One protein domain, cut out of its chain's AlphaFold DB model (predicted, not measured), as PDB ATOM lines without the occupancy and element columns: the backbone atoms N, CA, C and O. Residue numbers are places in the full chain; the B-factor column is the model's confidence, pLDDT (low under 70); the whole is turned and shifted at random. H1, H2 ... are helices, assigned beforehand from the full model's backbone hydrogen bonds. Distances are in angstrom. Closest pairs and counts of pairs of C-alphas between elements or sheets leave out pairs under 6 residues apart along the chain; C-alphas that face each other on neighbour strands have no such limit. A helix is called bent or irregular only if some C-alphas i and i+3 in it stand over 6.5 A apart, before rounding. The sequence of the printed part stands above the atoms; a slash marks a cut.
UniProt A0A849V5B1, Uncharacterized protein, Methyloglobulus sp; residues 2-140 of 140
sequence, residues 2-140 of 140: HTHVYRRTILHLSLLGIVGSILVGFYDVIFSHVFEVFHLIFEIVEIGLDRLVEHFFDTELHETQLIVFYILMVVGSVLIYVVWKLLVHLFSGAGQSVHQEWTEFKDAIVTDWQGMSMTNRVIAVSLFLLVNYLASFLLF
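Overview. This is residues 2 to 140 of the 140 residues of an uncharacterized protein of Methyloglobulus sp (UniProt A0A849V5B1). One very long helix, H1, makes the whole length of a rod, and the bent helix H2 folds back over it like a bow over its string, packing on H1 near both ends while residues 77 to 104 arch away and leave an open gap. The short helix H3 then folds back along the first half of H1, on the other side from the bow. The printed part has 139 residues with three named helices, in the order H1, H2, H3, and no named strand; the class is all helix. The whole is extended, with a radius of gyration of the C-alphas of 25.6 A and spans of 82 by 33 by 17 A.

Arrangement. H1, residues 2 to 57, is joined by a tight link of three residues to H2, residues 61 to 114. By its hydrogen bonds H2 was assigned as one helix, but it is bent: C-alphas 93 and 96 are 6.5 A apart, and its arms H2a, residues 61 to 93, and H2b, residues 96 to 114, stand at a steep tilt of 59 degrees. H1 and H2a form a helical hairpin at a shallow tilt of 26 degrees, opposite ways. They touch through residues 46 to 54 of H1 and 61 to 72 of H2a alone, and their closest C-alphas, those of Glu 54 and Thr 64, are 5.9 A apart. H2b touches H1 through residues 109 to 112 and 5 to 9 alone; the closest C-alphas, those of Thr 9 and Ile 109, are 6.5 A apart. Their shallow tilt of 33 degrees, opposite ways, is only just short of steep. A second tight link of three residues leads to H3, residues 118 to 139. H3 touches residues 6 to 25 of H1 alone and runs the same way at a shallow tilt of 31 degrees, with the closest C-alphas, those of Ser 14 and Phe 128, 5.3 A apart. H2b and H3 are close but not clearly touching, at 7.4 A between the C-alphas of Trp 113 and Arg 121. H2a and H3 are apart. In H2b and H3 every O i to N i+4 pair is within hydrogen-bond range; in H1 50 of 52 are, in H2a 28 of 29.

Along the chain. H1 begins at C-alpha 2 (-77.717, -22.623, -50.234) and measures 80.7 A. H2a measures 48.2 A and ends at C-alpha 93 (-47.540, -35.764, -31.021). H2b measures 27.3 A. H3 measures 31.7 A and ends at C-alpha 139 (-54.707, -6.947, -32.206).

Size, cuts and confidence. The two C-alphas farthest apart, those of His 2 and Asp 58, are 82.7 A apart. Residues 27 to 41 of H1 and residues 77 to 104 stand free. The printed part has no cut and no long link. The mean pLDDT of the printed part is 86.0, with residues 2 to 6 and residue 140 under 70.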
ATOM      1  N   HIS A   2     -79.059 -23.123 -49.866       52.72
ATOM      2  CA  HIS A   2     -77.717 -22.623 -50.234       52.72
ATOM      3  C   HIS A   2     -77.123 -21.524 -49.324       52.72
ATOM      4  O   HIS A   2     -75.919 -21.504 -49.104       52.72
ATOM      5  N   THR A   3     -77.936 -20.645 -48.733       59.47
ATOM      6  CA  THR A   3     -77.467 -19.536 -47.874       59.47
ATOM      7  C   THR A   3     -76.778 -19.978 -46.576       59.47
ATOM      8  O   THR A   3     -75.911 -19.264 -46.075       59.47
ATOM      9  N   HIS A   4     -77.116 -21.155 -46.040       61.97
ATOM     10  CA  HIS A   4     -76.499 -21.676 -44.813       61.97
ATOM     11  C   HIS A   4     -75.086 -22.223 -45.036       61.97
ATOM     12  O   HIS A   4     -74.242 -22.084 -44.153       61.97
ATOM     13  N   VAL A   5     -74.820 -22.796 -46.215       65.25
ATOM     14  CA  VAL A   5     -73.503 -23.342 -46.573       65.25
ATOM     15  C   VAL A   5     -72.483 -22.208 -46.699       65.25
ATOM     16  O   VAL A   5     -71.449 -22.237 -46.045       65.25
ATOM     17  N   TYR A   6     -72.836 -21.127 -47.402       68.94
ATOM     18  CA  TYR A   6     -71.933 -19.985 -47.607       68.94
ATOM     19  C   TYR A   6     -71.533 -19.274 -46.310       68.94
ATOM     20  O   TYR A   6     -70.377 -18.891 -46.133       68.94
ATOM     21  N   ARG A   7     -72.477 -19.123 -45.373       73.19
ATOM     22  CA  ARG A   7     -72.200 -18.527 -44.061       73.19
ATOM     23  C   ARG A   7     -71.189 -19.361 -43.269       73.19
ATOM     24  O   ARG A   7     -70.353 -18.788 -42.579       73.19
ATOM     25  N   ARG A   8     -71.249 -20.691 -43.374       76.88
ATOM     26  CA  ARG A   8     -70.321 -21.595 -42.685       76.88
ATOM     27  C   ARG A   8     -68.899 -21.468 -43.235       76.88
ATOM     28  O   ARG A   8     -67.978 -21.305 -42.442       76.88
ATOM     29  N   THR A   9     -68.723 -21.451 -44.557       75.62
ATOM     30  CA  THR A   9     -67.396 -21.321 -45.184       75.62
ATOM     31  C   THR A   9     -66.731 -19.982 -44.848       75.62
ATOM     32  O   THR A   9     -65.554 -19.949 -44.499       75.62
ATOM     33  N   ILE A  10     -67.490 -18.877 -44.882       78.44
ATOM     34  CA  ILE A  10     -66.978 -17.542 -44.523       78.44
ATOM     35  C   ILE A  10     -66.566 -17.495 -43.049       78.44
ATOM     36  O   ILE A  10     -65.494 -16.991 -42.732       78.44
ATOM     37  N   LEU A  11     -67.382 -18.050 -42.145       80.94
ATOM     38  CA  LEU A  11     -67.044 -18.108 -40.720       80.94
ATOM     39  C   LEU A  11     -65.776 -18.926 -40.471       80.94
ATOM     40  O   LEU A  11     -64.917 -18.479 -39.722       80.94
ATOM     41  N   HIS A  12     -65.640 -20.087 -41.111       82.50
ATOM     42  CA  HIS A  12     -64.467 -20.949 -40.969       82.50
ATOM     43  C   HIS A  12     -63.183 -20.277 -41.470       82.50
ATOM     44  O   HIS A  12     -62.172 -20.302 -40.773       82.50
ATOM     45  N   LEU A  13     -63.226 -19.638 -42.644       81.62
ATOM     46  CA  LEU A  13     -62.085 -18.906 -43.197       81.62
ATOM     47  C   LEU A  13     -61.695 -17.720 -42.310       81.62
ATOM     48  O   LEU A  13     -60.523 -17.557 -41.980       81.62
ATOM     49  N   SER A  14     -62.668 -16.911 -41.888       84.44
ATOM     50  CA  SER A  14     -62.406 -15.768 -41.010       84.44
ATOM     51  C   SER A  14     -61.857 -16.200 -39.653       84.44
ATOM     52  O   SER A  14     -60.919 -15.589 -39.160       84.44
ATOM     53  N   LEU A  15     -62.393 -17.275 -39.067       86.06
ATOM     54  CA  LEU A  15     -61.915 -17.807 -37.792       86.06
ATOM     55  C   LEU A  15     -60.480 -18.324 -37.913       86.06
ATOM     56  O   LEU A  15     -59.661 -18.011 -37.057       86.06
ATOM     57  N   LEU A  16     -60.151 -19.034 -38.997       85.81
ATOM     58  CA  LEU A  16     -58.783 -19.479 -39.264       85.81
ATOM     59  C   LEU A  16     -57.818 -18.299 -39.357       85.81
ATOM     60  O   LEU A  16     -56.747 -18.344 -38.760       85.81
ATOM     61  N   GLY A  17     -58.192 -17.242 -40.077       85.50
ATOM     62  CA  GLY A  17     -57.335 -16.072 -40.216       85.50
ATOM     63  C   GLY A  17     -57.146 -15.297 -38.902       85.50
ATOM     64  O   GLY A  17     -56.019 -14.916 -38.596       85.50
ATOM     65  N   ILE A  18     -58.190 -15.173 -38.069       87.44
ATOM     66  CA  ILE A  18     -58.098 -14.578 -36.720       87.44
ATOM     67  C   ILE A  18     -57.217 -15.429 -35.800       87.44
ATOM     68  O   ILE A  18     -56.361 -14.908 -35.094       87.44
ATOM     69  N   VAL A  19     -57.408 -16.750 -35.794       88.75
ATOM     70  CA  VAL A  19     -56.553 -17.654 -35.011       88.75
ATOM     71  C   VAL A  19     -55.106 -17.536 -35.487       88.75
ATOM     72  O   VAL A  19     -54.203 -17.440 -34.663       88.75
ATOM     73  N   GLY A  20     -54.885 -17.466 -36.801       86.94
ATOM     74  CA  GLY A  20     -53.568 -17.235 -37.386       86.94
ATOM     75  C   GLY A  20     -52.938 -15.917 -36.937       86.94
ATOM     76  O   GLY A  20     -51.779 -15.920 -36.528       86.94
ATOM     77  N   SER A  21     -53.678 -14.805 -36.957       85.19
ATOM     78  CA  SER A  21     -53.152 -13.499 -36.538       85.19
ATOM     79  C   SER A  21     -52.827 -13.455 -35.045       85.19
ATOM     80  O   SER A  21     -51.758 -12.968 -34.678       85.19
ATOM     81  N   ILE A  22     -53.681 -14.039 -34.195       88.25
ATOM     82  CA  ILE A  22     -53.414 -14.188 -32.758       88.25
ATOM     83  C   ILE A  22     -52.164 -15.036 -32.536       88.25
ATOM     84  O   ILE A  22     -51.307 -14.645 -31.753       88.25
ATOM     85  N   LEU A  23     -52.032 -16.177 -33.220       88.06
ATOM     86  CA  LEU A  23     -50.868 -17.053 -33.069       88.06
ATOM     87  C   LEU A  23     -49.572 -16.355 -33.484       88.06
ATOM     88  O   LEU A  23     -48.582 -16.469 -32.770       88.06
ATOM     89  N   VAL A  24     -49.578 -15.619 -34.599       87.44
ATOM     90  CA  VAL A  24     -48.406 -14.860 -35.064       87.44
ATOM     91  C   VAL A  24     -48.055 -13.739 -34.086       87.44
ATOM     92  O   VAL A  24     -46.890 -13.604 -33.724       87.44
ATOM     93  N   GLY A  25     -49.041 -12.972 -33.614       86.25
ATOM     94  CA  GLY A  25     -48.791 -11.888 -32.660       86.25
ATOM     95  C   GLY A  25     -48.319 -12.387 -31.307       86.25
ATOM     96  O   GLY A  25     -47.360 -11.873 -30.740       86.25
ATOM     97  N   PHE A  26     -48.951 -13.445 -30.810       87.06
ATOM     98  CA  PHE A  26     -48.550 -14.099 -29.575       87.06
ATOM     99  C   PHE A  26     -47.147 -14.695 -29.683       87.06
ATOM    100  O   PHE A  26     -46.360 -14.553 -28.751       87.06
ATOM    101  N   TYR A  27     -46.820 -15.320 -30.819       88.50
ATOM    102  CA  TYR A  27     -45.475 -15.812 -31.097       88.50
ATOM    103  C   TYR A  27     -44.452 -14.679 -31.013       88.50
ATOM    104  O   TYR A  27     -43.482 -14.824 -30.279       88.50
ATOM    105  N   ASP A  28     -44.689 -13.557 -31.694       88.12
ATOM    106  CA  ASP A  28     -43.761 -12.423 -31.725       88.12
ATOM    107  C   ASP A  28     -43.515 -11.838 -30.325       88.12
ATOM    108  O   ASP A  28     -42.373 -11.748 -29.868       88.12
ATOM    109  N   VAL A  29     -44.596 -11.552 -29.588       89.44
ATOM    110  CA  VAL A  29     -44.513 -11.006 -28.228       89.44
ATOM    111  C   VAL A  29     -43.803 -11.981 -27.293       89.44
ATOM    112  O   VAL A  29     -42.861 -11.586 -26.606       89.44
ATOM    113  N   ILE A  30     -44.223 -13.249 -27.251       90.31
ATOM    114  CA  ILE A  30     -43.620 -14.221 -26.333       90.31
ATOM    115  C   ILE A  30     -42.164 -14.467 -26.678       90.31
ATOM    116  O   ILE A  30     -41.338 -14.448 -25.770       90.31
ATOM    117  N   PHE A  31     -41.833 -14.692 -27.950       88.44
ATOM    118  CA  PHE A  31     -40.452 -14.956 -28.328       88.44
ATOM    119  C   PHE A  31     -39.561 -13.779 -27.954       88.44
ATOM    120  O   PHE A  31     -38.551 -13.999 -27.292       88.44
ATOM    121  N   SER A  32     -39.962 -12.550 -28.279       90.38
ATOM    122  CA  SER A  32     -39.187 -11.355 -27.940       90.38
ATOM    123  C   SER A  32     -38.881 -11.268 -26.438       90.38
ATOM    124  O   SER A  32     -37.716 -11.233 -26.044       90.38
ATOM    125  N   HIS A  33     -39.906 -11.369 -25.583       92.62
ATOM    126  CA  HIS A  33     -39.729 -11.269 -24.129       92.62
ATOM    127  C   HIS A  33     -38.955 -12.454 -23.546       92.62
ATOM    128  O   HIS A  33     -38.147 -12.290 -22.635       92.62
ATOM    129  N   VAL A  34     -39.189 -13.666 -24.051       91.06
ATOM    130  CA  VAL A  34     -38.466 -14.860 -23.601       91.06
ATOM    131  C   VAL A  34     -36.982 -14.729 -23.937       91.06
ATOM    132  O   VAL A  34     -36.148 -14.986 -23.071       91.06
ATOM    133  N   PHE A  35     -36.642 -14.291 -25.152       90.06
ATOM    134  CA  PHE A  35     -35.254 -14.051 -25.550       90.06
ATOM    135  C   PHE A  35     -34.593 -12.960 -24.708       90.06
ATOM    136  O   PHE A  35     -33.455 -13.143 -24.283       90.06
ATOM    137  N   GLU A  36     -35.305 -11.873 -24.415       94.56
ATOM    138  CA  GLU A  36     -34.808 -10.806 -23.543       94.56
ATOM    139  C   GLU A  36     -34.526 -11.317 -22.121       94.56
ATOM    140  O   GLU A  36     -33.442 -11.093 -21.581       94.56
ATOM    141  N   VAL A  37     -35.448 -12.089 -21.538       94.00
ATOM    142  CA  VAL A  37     -35.253 -12.703 -20.215       94.00
ATOM    143  C   VAL A  37     -34.070 -13.671 -20.224       94.00
ATOM    144  O   VAL A  37     -33.258 -13.649 -19.301       94.00
ATOM    145  N   PHE A  38     -33.934 -14.507 -21.257       90.19
ATOM    146  CA  PHE A  38     -32.784 -15.404 -21.383       90.19
ATOM    147  C   PHE A  38     -31.466 -14.641 -21.514       90.19
ATOM    148  O   PHE A  38     -30.476 -15.057 -20.914       90.19
ATOM    149  N   HIS A  39     -31.450 -13.535 -22.255       91.94
ATOM    150  CA  HIS A  39     -30.273 -12.685 -22.390       91.94
ATOM    151  C   HIS A  39     -29.867 -12.068 -21.047       91.94
ATOM    152  O   HIS A  39     -28.702 -12.142 -20.666       91.94
ATOM    153  N   LEU A  40     -30.833 -11.564 -20.277       94.62
ATOM    154  CA  LEU A  40     -30.581 -10.998 -18.951       94.62
ATOM    155  C   LEU A  40     -30.095 -12.056 -17.947       94.62
ATOM    156  O   LEU A  40     -29.185 -11.806 -17.161       94.62
ATOM    157  N   ILE A  41     -30.663 -13.265 -17.983       91.81
ATOM    158  CA  ILE A  41     -30.166 -14.390 -17.175       91.81
ATOM    159  C   ILE A  41     -28.729 -14.738 -17.574       91.81
ATOM    160  O   ILE A  41     -27.901 -14.963 -16.694       91.81
ATOM    161  N   PHE A  42     -28.432 -14.780 -18.875       91.50
ATOM    162  CA  PHE A  42     -27.087 -15.049 -19.376       91.50
ATOM    163  C   PHE A  42     -26.079 -14.019 -18.856       91.50
ATOM    164  O   PHE A  42     -25.057 -14.423 -18.311       91.50
ATOM    165  N   GLU A  43     -26.402 -12.725 -18.922       92.88
ATOM    166  CA  GLU A  43     -25.550 -11.643 -18.411       92.88
ATOM    167  C   GLU A  43     -25.284 -11.786 -16.901       92.88
ATOM    168  O   GLU A  43     -24.145 -11.687 -16.443       92.88
ATOM    169  N   ILE A  44     -26.316 -12.097 -16.108       94.25
ATOM    170  CA  ILE A  44     -26.158 -12.323 -14.662       94.25
ATOM    171  C   ILE A  44     -25.240 -13.520 -14.386       94.25
ATOM    172  O   ILE A  44     -24.406 -13.466 -13.478       94.25
ATOM    173  N   VAL A  45     -25.401 -14.610 -15.142       92.44
ATOM    174  CA  VAL A  45     -24.571 -15.812 -14.996       92.44
ATOM    175  C   VAL A  45     -23.129 -15.526 -15.401       92.44
ATOM    176  O   VAL A  45     -22.226 -15.943 -14.683       92.44
ATOM    177  N   GLU A  46     -22.906 -14.800 -16.496       92.62
ATOM    178  CA  GLU A  46     -21.579 -14.392 -16.965       92.62
ATOM    179  C   GLU A  46     -20.849 -13.568 -15.899       92.62
ATOM    180  O   GLU A  46     -19.787 -13.979 -15.440       92.62
ATOM    181  N   ILE A  47     -21.469 -12.495 -15.393       92.00
ATOM    182  CA  ILE A  47     -20.885 -11.648 -14.337       92.00
ATOM    183  C   ILE A  47     -20.593 -12.458 -13.066       92.00
ATOM    184  O   ILE A  47     -19.585 -12.238 -12.385       92.00
ATOM    185  N   GLY A  48     -21.492 -13.377 -12.706       91.94
ATOM    186  CA  GLY A  48     -21.313 -14.252 -11.553       91.94
ATOM    187  C   GLY A  48     -20.128 -15.202 -11.727       91.94
ATOM    188  O   GLY A  48     -19.312 -15.334 -10.815       91.94
ATOM    189  N   LEU A  49     -20.023 -15.841 -12.893       91.19
ATOM    190  CA  LEU A  49     -18.938 -16.761 -13.216       91.19
ATOM    191  C   LEU A  49     -17.594 -16.042 -13.324       91.19
ATOM    192  O   LEU A  49     -16.631 -16.552 -12.759       91.19
ATOM    193  N   ASP A  50     -17.535 -14.867 -13.954       91.25
ATOM    194  CA  ASP A  50     -16.319 -14.051 -14.039       91.25
ATOM    195  C   ASP A  50     -15.731 -13.802 -12.648       91.25
ATOM    196  O   ASP A  50     -14.574 -14.126 -12.384       91.25
ATOM    197  N   ARG A  51     -16.558 -13.325 -11.707       90.38
ATOM    198  CA  ARG A  51     -16.112 -13.044 -10.334       90.38
ATOM    199  C   ARG A  51     -15.702 -14.297  -9.571       90.38
ATOM    200  O   ARG A  51     -14.778 -14.244  -8.765       90.38
ATOM    201  N   LEU A  52     -16.414 -15.407  -9.771       91.62
ATOM    202  CA  LEU A  52     -16.070 -16.670  -9.122       91.62
ATOM    203  C   LEU A  52     -14.731 -17.190  -9.646       91.62
ATOM    204  O   LEU A  52     -13.871 -17.545  -8.849       91.62
ATOM    205  N   VAL A  53     -14.539 -17.218 -10.964       91.50
ATOM    206  CA  VAL A  53     -13.300 -17.718 -11.566       91.50
ATOM    207  C   VAL A  53     -12.118 -16.832 -11.178       91.50
ATOM    208  O   VAL A  53     -11.126 -17.367 -10.693       91.50
ATOM    209  N   GLU A  54     -12.251 -15.506 -11.271       90.69
ATOM    210  CA  GLU A  54     -11.208 -14.568 -10.834       90.69
ATOM    211  C   GLU A  54     -10.823 -14.798  -9.363       90.69
ATOM    212  O   GLU A  54      -9.642 -14.884  -9.039       90.69
ATOM    213  N   HIS A  55     -11.807 -14.982  -8.474       89.06
ATOM    214  CA  HIS A  55     -11.546 -15.180  -7.048       89.06
ATOM    215  C   HIS A  55     -10.936 -16.546  -6.702       89.06
ATOM    216  O   HIS A  55     -10.146 -16.643  -5.766       89.06
ATOM    217  N   PHE A  56     -11.332 -17.617  -7.393       89.69
ATOM    218  CA  PHE A  56     -10.864 -18.971  -7.077       89.69
ATOM    219  C   PHE A  56      -9.541 -19.332  -7.752       89.69
ATOM    220  O   PHE A  56      -8.828 -20.194  -7.237       89.69
ATOM    221  N   PHE A  57      -9.236 -18.724  -8.896       87.12
ATOM    222  CA  PHE A  57      -8.062 -19.066  -9.695       87.12
ATOM    223  C   PHE A  57      -6.995 -17.965  -9.719       87.12
ATOM    224  O   PHE A  57      -5.939 -18.205 -10.300       87.12
ATOM    225  N   ASP A  58      -7.240 -16.807  -9.085       86.06
ATOM    226  CA  ASP A  58      -6.350 -15.630  -9.103       86.06
ATOM    227  C   ASP A  58      -5.873 -15.294 -10.534       86.06
ATOM    228  O   ASP A  58      -4.717 -14.938 -10.774       86.06
ATOM    229  N   THR A  59      -6.765 -15.478 -11.511       85.38
ATOM    230  CA  THR A  59      -6.469 -15.365 -12.941       85.38
ATOM    231  C   THR A  59      -6.489 -13.920 -13.418       85.38
ATOM    232  O   THR A  59      -7.234 -13.079 -12.917       85.38
ATOM    233  N   GLU A  60      -5.705 -13.630 -14.458       85.25
ATOM    234  CA  GLU A  60      -5.797 -12.351 -15.159       85.25
ATOM    235  C   GLU A  60      -7.123 -12.237 -15.933       85.25
ATOM    236  O   GLU A  60      -7.704 -13.235 -16.364       85.25
ATOM    237  N   LEU A  61      -7.577 -11.001 -16.181       82.12
ATOM    238  CA  LEU A  61      -8.853 -10.701 -16.855       82.12
ATOM    239  C   LEU A  61      -9.080 -11.505 -18.149       82.12
ATOM    240  O   LEU A  61     -10.181 -11.997 -18.383       82.12
ATOM    241  N   HIS A  62      -8.048 -11.655 -18.985       86.50
ATOM    242  CA  HIS A  62      -8.168 -12.381 -20.253       86.50
ATOM    243  C   HIS A  62      -8.349 -13.895 -20.058       86.50
ATOM    244  O   HIS A  62      -9.091 -14.534 -20.806       86.50
ATOM    245  N   GLU A  63      -7.700 -14.469 -19.045       86.81
ATOM    246  CA  GLU A  63      -7.795 -15.898 -18.741       86.81
ATOM    247  C   GLU A  63      -9.156 -16.241 -18.124       86.81
ATOM    248  O   GLU A  63      -9.786 -17.215 -18.540       86.81
ATOM    249  N   THR A  64      -9.660 -15.392 -17.218       89.56
ATOM    250  CA  THR A  64     -11.003 -15.510 -16.624       89.56
ATOM    251  C   THR A  64     -12.089 -15.546 -17.701       89.56
ATOM    252  O   THR A  64     -12.879 -16.491 -17.741       89.56
ATOM    253  N   GLN A  65     -12.075 -14.586 -18.633       88.69
ATOM    254  CA  GLN A  65     -13.056 -14.510 -19.725       88.69
ATOM    255  C   GLN A  65     -13.046 -15.760 -20.609       88.69
ATOM    256  O   GLN A  65     -14.097 -16.267 -21.003       88.69
ATOM    257  N   LEU A  66     -11.857 -16.281 -20.920       92.69
ATOM    258  CA  LEU A  66     -11.713 -17.465 -21.757       92.69
ATOM    259  C   LEU A  66     -12.268 -18.715 -21.055       92.69
ATOM    260  O   LEU A  66     -12.982 -19.502 -21.680       92.69
ATOM    261  N   ILE A  67     -12.007 -18.879 -19.755       90.31
ATOM    262  CA  ILE A  67     -12.559 -19.979 -18.948       90.31
ATOM    263  C   ILE A  67     -14.089 -19.883 -18.877       90.31
ATOM    264  O   ILE A  67     -14.782 -20.869 -19.143       90.31
ATOM    265  N   VAL A  68     -14.620 -18.701 -18.562       91.31
ATOM    266  CA  VAL A  68     -16.063 -18.452 -18.425       91.31
ATOM    267  C   VAL A  68     -16.780 -18.696 -19.751       91.31
ATOM    268  O   VAL A  68     -17.794 -19.394 -19.776       91.31
ATOM    269  N   PHE A  69     -16.197 -18.256 -20.870       90.06
ATOM    270  CA  PHE A  69     -16.704 -18.546 -22.209       90.06
ATOM    271  C   PHE A  69     -16.822 -20.053 -22.477       90.06
ATOM    272  O   PHE A  69     -17.873 -20.518 -22.924       90.06
ATOM    273  N   TYR A  70     -15.787 -20.846 -22.178       93.25
ATOM    274  CA  TYR A  70     -15.849 -22.296 -22.396       93.25
ATOM    275  C   TYR A  70     -16.878 -22.987 -21.493       93.25
ATOM    276  O   TYR A  70     -17.574 -23.898 -21.954       93.25
ATOM    277  N   ILE A  71     -17.028 -22.541 -20.241       92.19
ATOM    278  CA  ILE A  71     -18.076 -23.031 -19.332       92.19
ATOM    279  C   ILE A  71     -19.461 -22.736 -19.922       92.19
ATOM    280  O   ILE A  71     -20.283 -23.648 -20.052       92.19
ATOM    281  N   LEU A  72     -19.706 -21.489 -20.332       92.12
ATOM    282  CA  LEU A  72     -20.974 -21.061 -20.924       92.12
ATOM    283  C   LEU A  72     -21.278 -21.801 -22.230       92.12
ATOM    284  O   LEU A  72     -22.418 -22.209 -22.442       92.12
ATOM    285  N   MET A  73     -20.276 -22.055 -23.072       92.06
ATOM    286  CA  MET A  73     -20.434 -22.825 -24.309       92.06
ATOM    287  C   MET A  73     -20.878 -24.268 -24.048       92.06
ATOM    288  O   MET A  73     -21.776 -24.773 -24.730       92.06
ATOM    289  N   VAL A  74     -20.287 -24.941 -23.056       94.44
ATOM    290  CA  VAL A  74     -20.663 -26.319 -22.695       94.44
ATOM    291  C   VAL A  74     -22.077 -26.352 -22.120       94.44
ATOM    292  O   VAL A  74     -22.911 -27.132 -22.586       94.44
ATOM    293  N   VAL A  75     -22.375 -25.482 -21.151       91.69
ATOM    294  CA  VAL A  75     -23.703 -25.400 -20.525       91.69
ATOM    295  C   VAL A  75     -24.768 -25.030 -21.558       91.69
ATOM    296  O   VAL A  75     -25.794 -25.705 -21.653       91.69
ATOM    297  N   GLY A  76     -24.502 -24.021 -22.388       90.88
ATOM    298  CA  GLY A  76     -25.387 -23.579 -23.462       90.88
ATOM    299  C   GLY A  76     -25.684 -24.694 -24.462       90.88
ATOM    300  O   GLY A  76     -26.843 -24.922 -24.800       90.88
ATOM    301  N   SER A  77     -24.670 -25.465 -24.864       92.50
ATOM    302  CA  SER A  77     -24.852 -26.607 -25.772       92.50
ATOM    303  C   SER A  77     -25.762 -27.688 -25.176       92.50
ATOM    304  O   SER A  77     -26.631 -28.223 -25.869       92.50
ATOM    305  N   VAL A  78     -25.613 -27.988 -23.881       93.94
ATOM    306  CA  VAL A  78     -26.479 -28.948 -23.176       93.94
ATOM    307  C   VAL A  78     -27.915 -28.429 -23.088       93.94
ATOM    308  O   VAL A  78     -28.851 -29.178 -23.377       93.94
ATOM    309  N   LEU A  79     -28.106 -27.152 -22.742       90.50
ATOM    310  CA  LEU A  79     -29.432 -26.533 -22.679       90.50
ATOM    311  C   LEU A  79     -30.134 -26.565 -24.040       90.50
ATOM    312  O   LEU A  79     -31.284 -26.997 -24.118       90.50
ATOM    313  N   ILE A  80     -29.430 -26.195 -25.115       91.19
ATOM    314  CA  ILE A  80     -29.954 -26.253 -26.485       91.19
ATOM    315  C   ILE A  80     -30.387 -27.679 -26.830       91.19
ATOM    316  O   ILE A  80     -31.485 -27.873 -27.349       91.19
ATOM    317  N   TYR A  81     -29.575 -28.688 -26.505       93.62
ATOM    318  CA  TYR A  81     -29.922 -30.086 -26.763       93.62
ATOM    319  C   TYR A  81     -31.189 -30.532 -26.013       93.62
ATOM    320  O   TYR A  81     -32.061 -31.185 -26.595       93.62
ATOM    321  N   VAL A  82     -31.320 -30.170 -24.732       93.44
ATOM    322  CA  VAL A  82     -32.496 -30.513 -23.913       93.44
ATOM    323  C   VAL A  82     -33.754 -29.822 -24.441       93.44
ATOM    324  O   VAL A  82     -34.776 -30.486 -24.628       93.44
ATOM    325  N   VAL A  83     -33.675 -28.519 -24.734       89.69
ATOM    326  CA  VAL A  83     -34.792 -27.746 -25.299       89.69
ATOM    327  C   VAL A  83     -35.193 -28.304 -26.660       89.69
ATOM    328  O   VAL A  83     -36.375 -28.536 -26.900       89.69
ATOM    329  N   TRP A  84     -34.222 -28.605 -27.524       91.44
ATOM    330  CA  TRP A  84     -34.475 -29.217 -28.826       91.44
ATOM    331  C   TRP A  84     -35.234 -30.540 -28.696       91.44
ATOM    332  O   TRP A  84     -36.244 -30.750 -29.366       91.44
ATOM    333  N   LYS A  85     -34.803 -31.424 -27.790       93.00
ATOM    334  CA  LYS A  85     -35.476 -32.707 -27.554       93.00
ATOM    335  C   LYS A  85     -36.907 -32.521 -27.044       93.00
ATOM    336  O   LYS A  85     -37.799 -33.256 -27.470       93.00
ATOM    337  N   LEU A  86     -37.132 -31.548 -26.159       89.75
ATOM    338  CA  LEU A  86     -38.465 -31.223 -25.652       89.75
ATOM    339  C   LEU A  86     -39.375 -30.702 -26.773       89.75
ATOM    340  O   LEU A  86     -40.501 -31.179 -26.905       89.75
ATOM    341  N   LEU A  87     -38.871 -29.792 -27.612       86.00
ATOM    342  CA  LEU A  87     -39.597 -29.276 -28.775       86.00
ATOM    343  C   LEU A  87     -39.976 -30.415 -29.724       86.00
ATOM    344  O   LEU A  87     -41.147 -30.558 -30.067       86.00
ATOM    345  N   VAL A  88     -39.023 -31.277 -30.088       89.25
ATOM    346  CA  VAL A  88     -39.292 -32.435 -30.954       89.25
ATOM    347  C   VAL A  88     -40.376 -33.332 -30.357       89.25
ATOM    348  O   VAL A  88     -41.274 -33.756 -31.081       89.25
ATOM    349  N   HIS A  89     -40.349 -33.591 -29.047       87.06
ATOM    350  CA  HIS A  89     -41.372 -34.413 -28.401       87.06
ATOM    351  C   HIS A  89     -42.764 -33.768 -28.479       87.06
ATOM    352  O   HIS A  89     -43.715 -34.431 -28.895       87.06
ATOM    353  N   LEU A  90     -42.872 -32.470 -28.174       83.38
ATOM    354  CA  LEU A  90     -44.129 -31.718 -28.256       83.38
ATOM    355  C   LEU A  90     -44.705 -31.706 -29.681       83.38
ATOM    356  O   LEU A  90     -45.890 -31.980 -29.875       83.38
ATOM    357  N   PHE A  91     -43.869 -31.454 -30.692       82.25
ATOM    358  CA  PHE A  91     -44.317 -31.409 -32.086       82.25
ATOM    359  C   PHE A  91     -44.608 -32.795 -32.675       82.25
ATOM    360  O   PHE A  91     -45.495 -32.919 -33.521       82.25
ATOM    361  N   SER A  92     -43.923 -33.847 -32.211       80.94
ATOM    362  CA  SER A  92     -44.122 -35.213 -32.716       80.94
ATOM    363  C   SER A  92     -45.536 -35.752 -32.467       80.94
ATOM    364  O   SER A  92     -46.068 -36.465 -33.314       80.94
ATOM    365  N   GLY A  93     -46.165 -35.371 -31.348       73.81
ATOM    366  CA  GLY A  93     -47.540 -35.764 -31.021       73.81
ATOM    367  C   GLY A  93     -48.602 -34.875 -31.670       73.81
ATOM    368  O   GLY A  93     -49.654 -35.361 -32.076       73.81
ATOM    369  N   ALA A  94     -48.321 -33.577 -31.817       75.12
ATOM    370  CA  ALA A  94     -49.270 -32.625 -32.394       75.12
ATOM    371  C   ALA A  94     -49.425 -32.783 -33.917       75.12
ATOM    372  O   ALA A  94     -50.502 -32.531 -34.457       75.12
ATOM    373  N   GLY A  95     -48.371 -33.223 -34.614       74.19
ATOM    374  CA  GLY A  95     -48.345 -33.260 -36.077       74.19
ATOM    375  C   GLY A  95     -49.415 -34.156 -36.709       74.19
ATOM    376  O   GLY A  95     -50.001 -33.770 -37.714       74.19
ATOM    377  N   GLN A  96     -49.707 -35.324 -36.126       76.88
ATOM    378  CA  GLN A  96     -50.648 -36.280 -36.729       76.88
ATOM    379  C   GLN A  96     -52.105 -35.823 -36.600       76.88
ATOM    380  O   GLN A  96     -52.829 -35.813 -37.595       76.88
ATOM    381  N   SER A  97     -52.514 -35.368 -35.413       74.81
ATOM    382  CA  SER A  97     -53.876 -34.871 -35.181       74.81
ATOM    383  C   SER A  97     -54.158 -33.597 -35.973       74.81
ATOM    384  O   SER A  97     -55.214 -33.463 -36.581       74.81
ATOM    385  N   VAL A  98     -53.184 -32.680 -36.032       79.69
ATOM    386  CA  VAL A  98     -53.317 -31.448 -36.821       79.69
ATOM    387  C   VAL A  98     -53.390 -31.760 -38.311       79.69
ATOM    388  O   VAL A  98     -54.168 -31.132 -39.020       79.69
ATOM    389  N   HIS A  99     -52.611 -32.729 -38.802       82.50
ATOM    390  CA  HIS A  99     -52.627 -33.076 -40.219       82.50
ATOM    391  C   HIS A  99     -53.985 -33.626 -40.660       82.50
ATOM    392  O   HIS A  99     -54.488 -33.210 -41.702       82.50
ATOM    393  N   GLN A 100     -54.597 -34.501 -39.857       84.44
ATOM    394  CA  GLN A 100     -55.907 -35.063 -40.174       84.44
ATOM    395  C   GLN A 100     -57.002 -33.984 -40.190       84.44
ATOM    396  O   GLN A 100     -57.676 -33.809 -41.207       84.44
ATOM    397  N   GLU A 101     -57.115 -33.199 -39.115       83.62
ATOM    398  CA  GLU A 101     -58.078 -32.091 -39.018       83.62
ATOM    399  C   GLU A 101     -57.882 -31.070 -40.153       83.62
ATOM    400  O   GLU A 101     -58.841 -30.573 -40.746       83.62
ATOM    401  N   TRP A 102     -56.627 -30.800 -40.525       84.50
ATOM    402  CA  TRP A 102     -56.302 -29.914 -41.639       84.50
ATOM    403  C   TRP A 102     -56.767 -30.461 -42.989       84.50
ATOM    404  O   TRP A 102     -57.298 -29.704 -43.807       84.50
ATOM    405  N   THR A 103     -56.576 -31.758 -43.244       87.88
ATOM    406  CA  THR A 103     -57.027 -32.380 -44.498       87.88
ATOM    407  C   THR A 103     -58.546 -32.346 -44.631       87.88
ATOM    408  O   THR A 103     -59.047 -31.890 -45.659       87.88
ATOM    409  N   GLU A 104     -59.276 -32.701 -43.573       86.31
ATOM    410  CA  GLU A 104     -60.743 -32.677 -43.562       86.31
ATOM    411  C   GLU A 104     -61.286 -31.253 -43.756       86.31
ATOM    412  O   GLU A 104     -62.208 -31.015 -44.542       86.31
ATOM    413  N   PHE A 105     -60.663 -30.272 -43.099       84.56
ATOM    414  CA  PHE A 105     -61.013 -28.864 -43.248       84.56
ATOM    415  C   PHE A 105     -60.756 -28.336 -44.666       84.56
ATOM    416  O   PHE A 105     -61.602 -27.643 -45.242       84.56
ATOM    417  N   LYS A 106     -59.596 -28.666 -45.249       87.69
ATOM    418  CA  LYS A 106     -59.232 -28.263 -46.612       87.69
ATOM    419  C   LYS A 106     -60.223 -28.827 -47.624       87.69
ATOM    420  O   LYS A 106     -60.697 -28.080 -48.483       87.69
ATOM    421  N   ASP A 107     -60.554 -30.107 -47.511       88.44
ATOM    422  CA  ASP A 107     -61.475 -30.771 -48.430       88.44
ATOM    423  C   ASP A 107     -62.886 -30.173 -48.336       88.44
ATOM    424  O   ASP A 107     -63.529 -29.941 -49.367       88.44
ATOM    425  N   ALA A 108     -63.335 -29.806 -47.129       85.44
ATOM    426  CA  ALA A 108     -64.599 -29.100 -46.927       85.44
ATOM    427  C   ALA A 108     -64.622 -27.730 -47.632       85.44
ATOM    428  O   ALA A 108     -65.570 -27.423 -48.357       85.44
ATOM    429  N   ILE A 109     -63.563 -26.925 -47.490       83.62
ATOM    430  CA  ILE A 109     -63.477 -25.609 -48.147       83.62
ATOM    431  C   ILE A 109     -63.417 -25.738 -49.666       83.62
ATOM    432  O   ILE A 109     -64.083 -24.978 -50.369       83.62
ATOM    433  N   VAL A 110     -62.616 -26.669 -50.190       87.69
ATOM    434  CA  VAL A 110     -62.476 -26.861 -51.641       87.69
ATOM    435  C   VAL A 110     -63.814 -27.269 -52.252       87.69
ATOM    436  O   VAL A 110     -64.213 -26.714 -53.279       87.69
ATOM    437  N   THR A 111     -64.531 -28.178 -51.594       87.69
ATOM    438  CA  THR A 111     -65.862 -28.622 -52.023       87.69
ATOM    439  C   THR A 111     -66.864 -27.462 -52.008       87.69
ATOM    440  O   THR A 111     -67.551 -27.227 -53.005       87.69
ATOM    441  N   ASP A 112     -66.890 -26.671 -50.930       84.25
ATOM    442  CA  ASP A 112     -67.754 -25.488 -50.818       84.25
ATOM    443  C   ASP A 112     -67.432 -24.441 -51.899       84.25
ATOM    444  O   ASP A 112     -68.333 -23.879 -52.526       84.25
ATOM    445  N   TRP A 113     -66.146 -24.198 -52.165       83.75
ATOM    446  CA  TRP A 113     -65.682 -23.223 -53.151       83.75
ATOM    447  C   TRP A 113     -66.068 -23.601 -54.585       83.75
ATOM    448  O   TRP A 113     -66.478 -22.742 -55.380       83.75
ATOM    449  N   GLN A 114     -65.962 -24.887 -54.930       88.00
ATOM    450  CA  GLN A 114     -66.364 -25.399 -56.241       88.00
ATOM    451  C   GLN A 114     -67.871 -25.235 -56.477       88.00
ATOM    452  O   GLN A 114     -68.266 -24.912 -57.597       88.00
ATOM    453  N   GLY A 115     -68.694 -25.351 -55.429       85.56
ATOM    454  CA  GLY A 115     -70.146 -25.149 -55.495       85.56
ATOM    455  C   GLY A 115     -70.614 -23.686 -55.568       85.56
ATOM    456  O   GLY A 115     -71.797 -23.438 -55.803       85.56
ATOM    457  N   MET A 116     -69.728 -22.702 -55.367       83.62
ATOM    458  CA  MET A 116     -70.083 -21.276 -55.352       83.62
ATOM    459  C   MET A 116     -70.111 -20.638 -56.750       83.62
ATOM    460  O   MET A 116     -69.218 -20.845 -57.572       83.62
ATOM    461  N   SER A 117     -71.088 -19.751 -56.978       87.50
ATOM    462  CA  SER A 117     -71.100 -18.842 -58.131       87.50
ATOM    463  C   SER A 117     -69.994 -17.779 -58.028       87.50
ATOM    464  O   SER A 117     -69.538 -17.441 -56.933       87.50
ATOM    465  N   MET A 118     -69.581 -17.200 -59.163       84.12
ATOM    466  CA  MET A 118     -68.500 -16.198 -59.196       84.12
ATOM    467  C   MET A 118     -68.784 -14.974 -58.315       84.12
ATOM    468  O   MET A 118     -67.890 -14.508 -57.613       84.12
ATOM    469  N   THR A 119     -70.029 -14.499 -58.274       85.06
ATOM    470  CA  THR A 119     -70.428 -13.375 -57.412       85.06
ATOM    471  C   THR A 119     -70.245 -13.703 -55.929       85.06
ATOM    472  O   THR A 119     -69.723 -12.889 -55.170       85.06
ATOM    473  N   ASN A 120     -70.607 -14.920 -55.516       82.12
ATOM    474  CA  ASN A 120     -70.480 -15.346 -54.121       82.12
ATOM    475  C   ASN A 120     -69.017 -15.531 -53.709       82.12
ATOM    476  O   ASN A 120     -68.673 -15.234 -52.568       82.12
ATOM    477  N   ARG A 121     -68.146 -15.954 -54.635       84.75
ATOM    478  CA  ARG A 121     -66.697 -16.031 -54.394       84.75
ATOM    479  C   ARG A 121     -66.105 -14.659 -54.092       84.75
ATOM    480  O   ARG A 121     -65.370 -14.521 -53.120       84.75
ATOM    481  N   VAL A 122     -66.465 -13.642 -54.879       87.81
ATOM    482  CA  VAL A 122     -66.000 -12.262 -54.653       87.81
ATOM    483  C   VAL A 122     -66.476 -11.744 -53.296       87.81
ATOM    484  O   VAL A 122     -65.673 -11.215 -52.535       87.81
ATOM    485  N   ILE A 123     -67.750 -11.946 -52.947       86.12
ATOM    486  CA  ILE A 123     -68.288 -11.521 -51.644       86.12
ATOM    487  C   ILE A 123     -67.579 -12.240 -50.487       86.12
ATOM    488  O   ILE A 123     -67.214 -11.596 -49.504       86.12
ATOM    489  N   ALA A 124     -67.359 -13.553 -50.600       82.81
ATOM    490  CA  ALA A 124     -66.694 -14.342 -49.568       82.81
ATOM    491  C   ALA A 124     -65.247 -13.882 -49.332       82.81
ATOM    492  O   ALA A 124     -64.854 -13.693 -48.183       82.81
ATOM    493  N   VAL A 125     -64.482 -13.640 -50.403       85.88
ATOM    494  CA  VAL A 125     -63.105 -13.127 -50.307       85.88
ATOM    495  C   VAL A 125     -63.084 -11.726 -49.704       85.88
ATOM    496  O   VAL A 125     -62.310 -11.476 -48.785       85.88
ATOM    497  N   SER A 126     -63.959 -10.825 -50.154       86.94
ATOM    498  CA  SER A 126     -64.029  -9.460 -49.620       86.94
ATOM    499  C   SER A 126     -64.377  -9.431 -48.129       86.94
ATOM    500  O   SER A 126     -63.761  -8.684 -47.373       86.94
ATOM    501  N   LEU A 127     -65.323 -10.264 -47.681       86.25
ATOM    502  CA  LEU A 127     -65.675 -10.380 -46.262       86.25
ATOM    503  C   LEU A 127     -64.544 -10.994 -45.435       86.25
ATOM    504  O   LEU A 127     -64.252 -10.492 -44.352       86.25
ATOM    505  N   PHE A 128     -63.899 -12.045 -45.944       86.06
ATOM    506  CA  PHE A 128     -62.732 -12.646 -45.302       86.06
ATOM    507  C   PHE A 128     -61.619 -11.610 -45.102       86.06
ATOM    508  O   PHE A 128     -61.114 -11.467 -43.989       86.06
ATOM    509  N   LEU A 129     -61.274 -10.856 -46.150       87.62
ATOM    510  CA  LEU A 129     -60.247  -9.817 -46.085       87.62
ATOM    511  C   LEU A 129     -60.628  -8.708 -45.105       87.62
ATOM    512  O   LEU A 129     -59.799  -8.320 -44.289       87.62
ATOM    513  N   LEU A 130     -61.876  -8.234 -45.140       89.00
ATOM    514  CA  LEU A 130     -62.352  -7.182 -44.242       89.00
ATOM    515  C   LEU A 130     -62.273  -7.606 -42.770       89.00
ATOM    516  O   LEU A 130     -61.753  -6.859 -41.947       89.00
ATOM    517  N   VAL A 131     -62.774  -8.800 -42.435       87.56
ATOM    518  CA  VAL A 131     -62.773  -9.303 -41.052       87.56
ATOM    519  C   VAL A 131     -61.349  -9.506 -40.550       87.56
ATOM    520  O   VAL A 131     -61.039  -9.098 -39.436       87.56
ATOM    521  N   ASN A 132     -60.475 -10.093 -41.369       85.12
ATOM    522  CA  ASN A 132     -59.086 -10.316 -40.980       85.12
ATOM    523  C   ASN A 132     -58.297  -9.018 -40.860       85.12
ATOM    524  O   ASN A 132     -57.533  -8.864 -39.917       85.12
ATOM    525  N   TYR A 133     -58.518  -8.064 -41.763       87.19
ATOM    526  CA  TYR A 133     -57.920  -6.739 -41.659       87.19
ATOM    527  C   TYR A 133     -58.333  -6.040 -40.360       87.19
ATOM    528  O   TYR A 133     -57.476  -5.540 -39.637       87.19
ATOM    529  N   LEU A 134     -59.630  -6.055 -40.027       86.69
ATOM    530  CA  LEU A 134     -60.131  -5.479 -38.778       86.69
ATOM    531  C   LEU A 134     -59.574  -6.197 -37.547       86.69
ATOM    532  O   LEU A 134     -59.204  -5.540 -36.581       86.69
ATOM    533  N   ALA A 135     -59.499  -7.528 -37.576       83.62
ATOM    534  CA  ALA A 135     -58.932  -8.301 -36.478       83.62
ATOM    535  C   ALA A 135     -57.449  -7.976 -36.270       83.62
ATOM    536  O   ALA A 135     -57.045  -7.713 -35.144       83.62
ATOM    537  N   SER A 136     -56.657  -7.929 -37.342       82.12
ATOM    538  CA  SER A 136     -55.248  -7.543 -37.261       82.12
ATOM    539  C   SER A 136     -55.078  -6.109 -36.758       82.12
ATOM    540  O   SER A 136     -54.273  -5.894 -35.870       82.12
ATOM    541  N   PHE A 137     -55.872  -5.150 -37.245       84.75
ATOM    542  CA  PHE A 137     -55.829  -3.759 -36.769       84.75
ATOM    543  C   PHE A 137     -56.223  -3.592 -35.290       84.75
ATOM    544  O   PHE A 137     -55.850  -2.616 -34.657       84.75
ATOM    545  N   LEU A 138     -57.038  -4.495 -34.738       81.38
ATOM    546  CA  LEU A 138     -57.410  -4.452 -33.320       81.38
ATOM    547  C   LEU A 138     -56.401  -5.164 -32.415       81.38
ATOM    548  O   LEU A 138     -56.343  -4.864 -31.225       81.38
ATOM    549  N   LEU A 139     -55.674  -6.144 -32.953       74.69
ATOM    550  CA  LEU A 139     -54.707  -6.947 -32.206       74.69
ATOM    551  C   LEU A 139     -53.298  -6.334 -32.189       74.69
ATOM    552  O   LEU A 139     -52.522  -6.690 -31.304       74.69
ATOM    553  N   PHE A 140     -52.987  -5.435 -33.126       69.75
ATOM    554  CA  PHE A 140     -51.697  -4.757 -33.287       69.75
ATOM    555  C   PHE A 140     -51.900  -3.257 -33.495       69.75
ATOM    556  O   PHE A 140     -51.109  -2.476 -32.922       69.75
TER     557      PHE A 140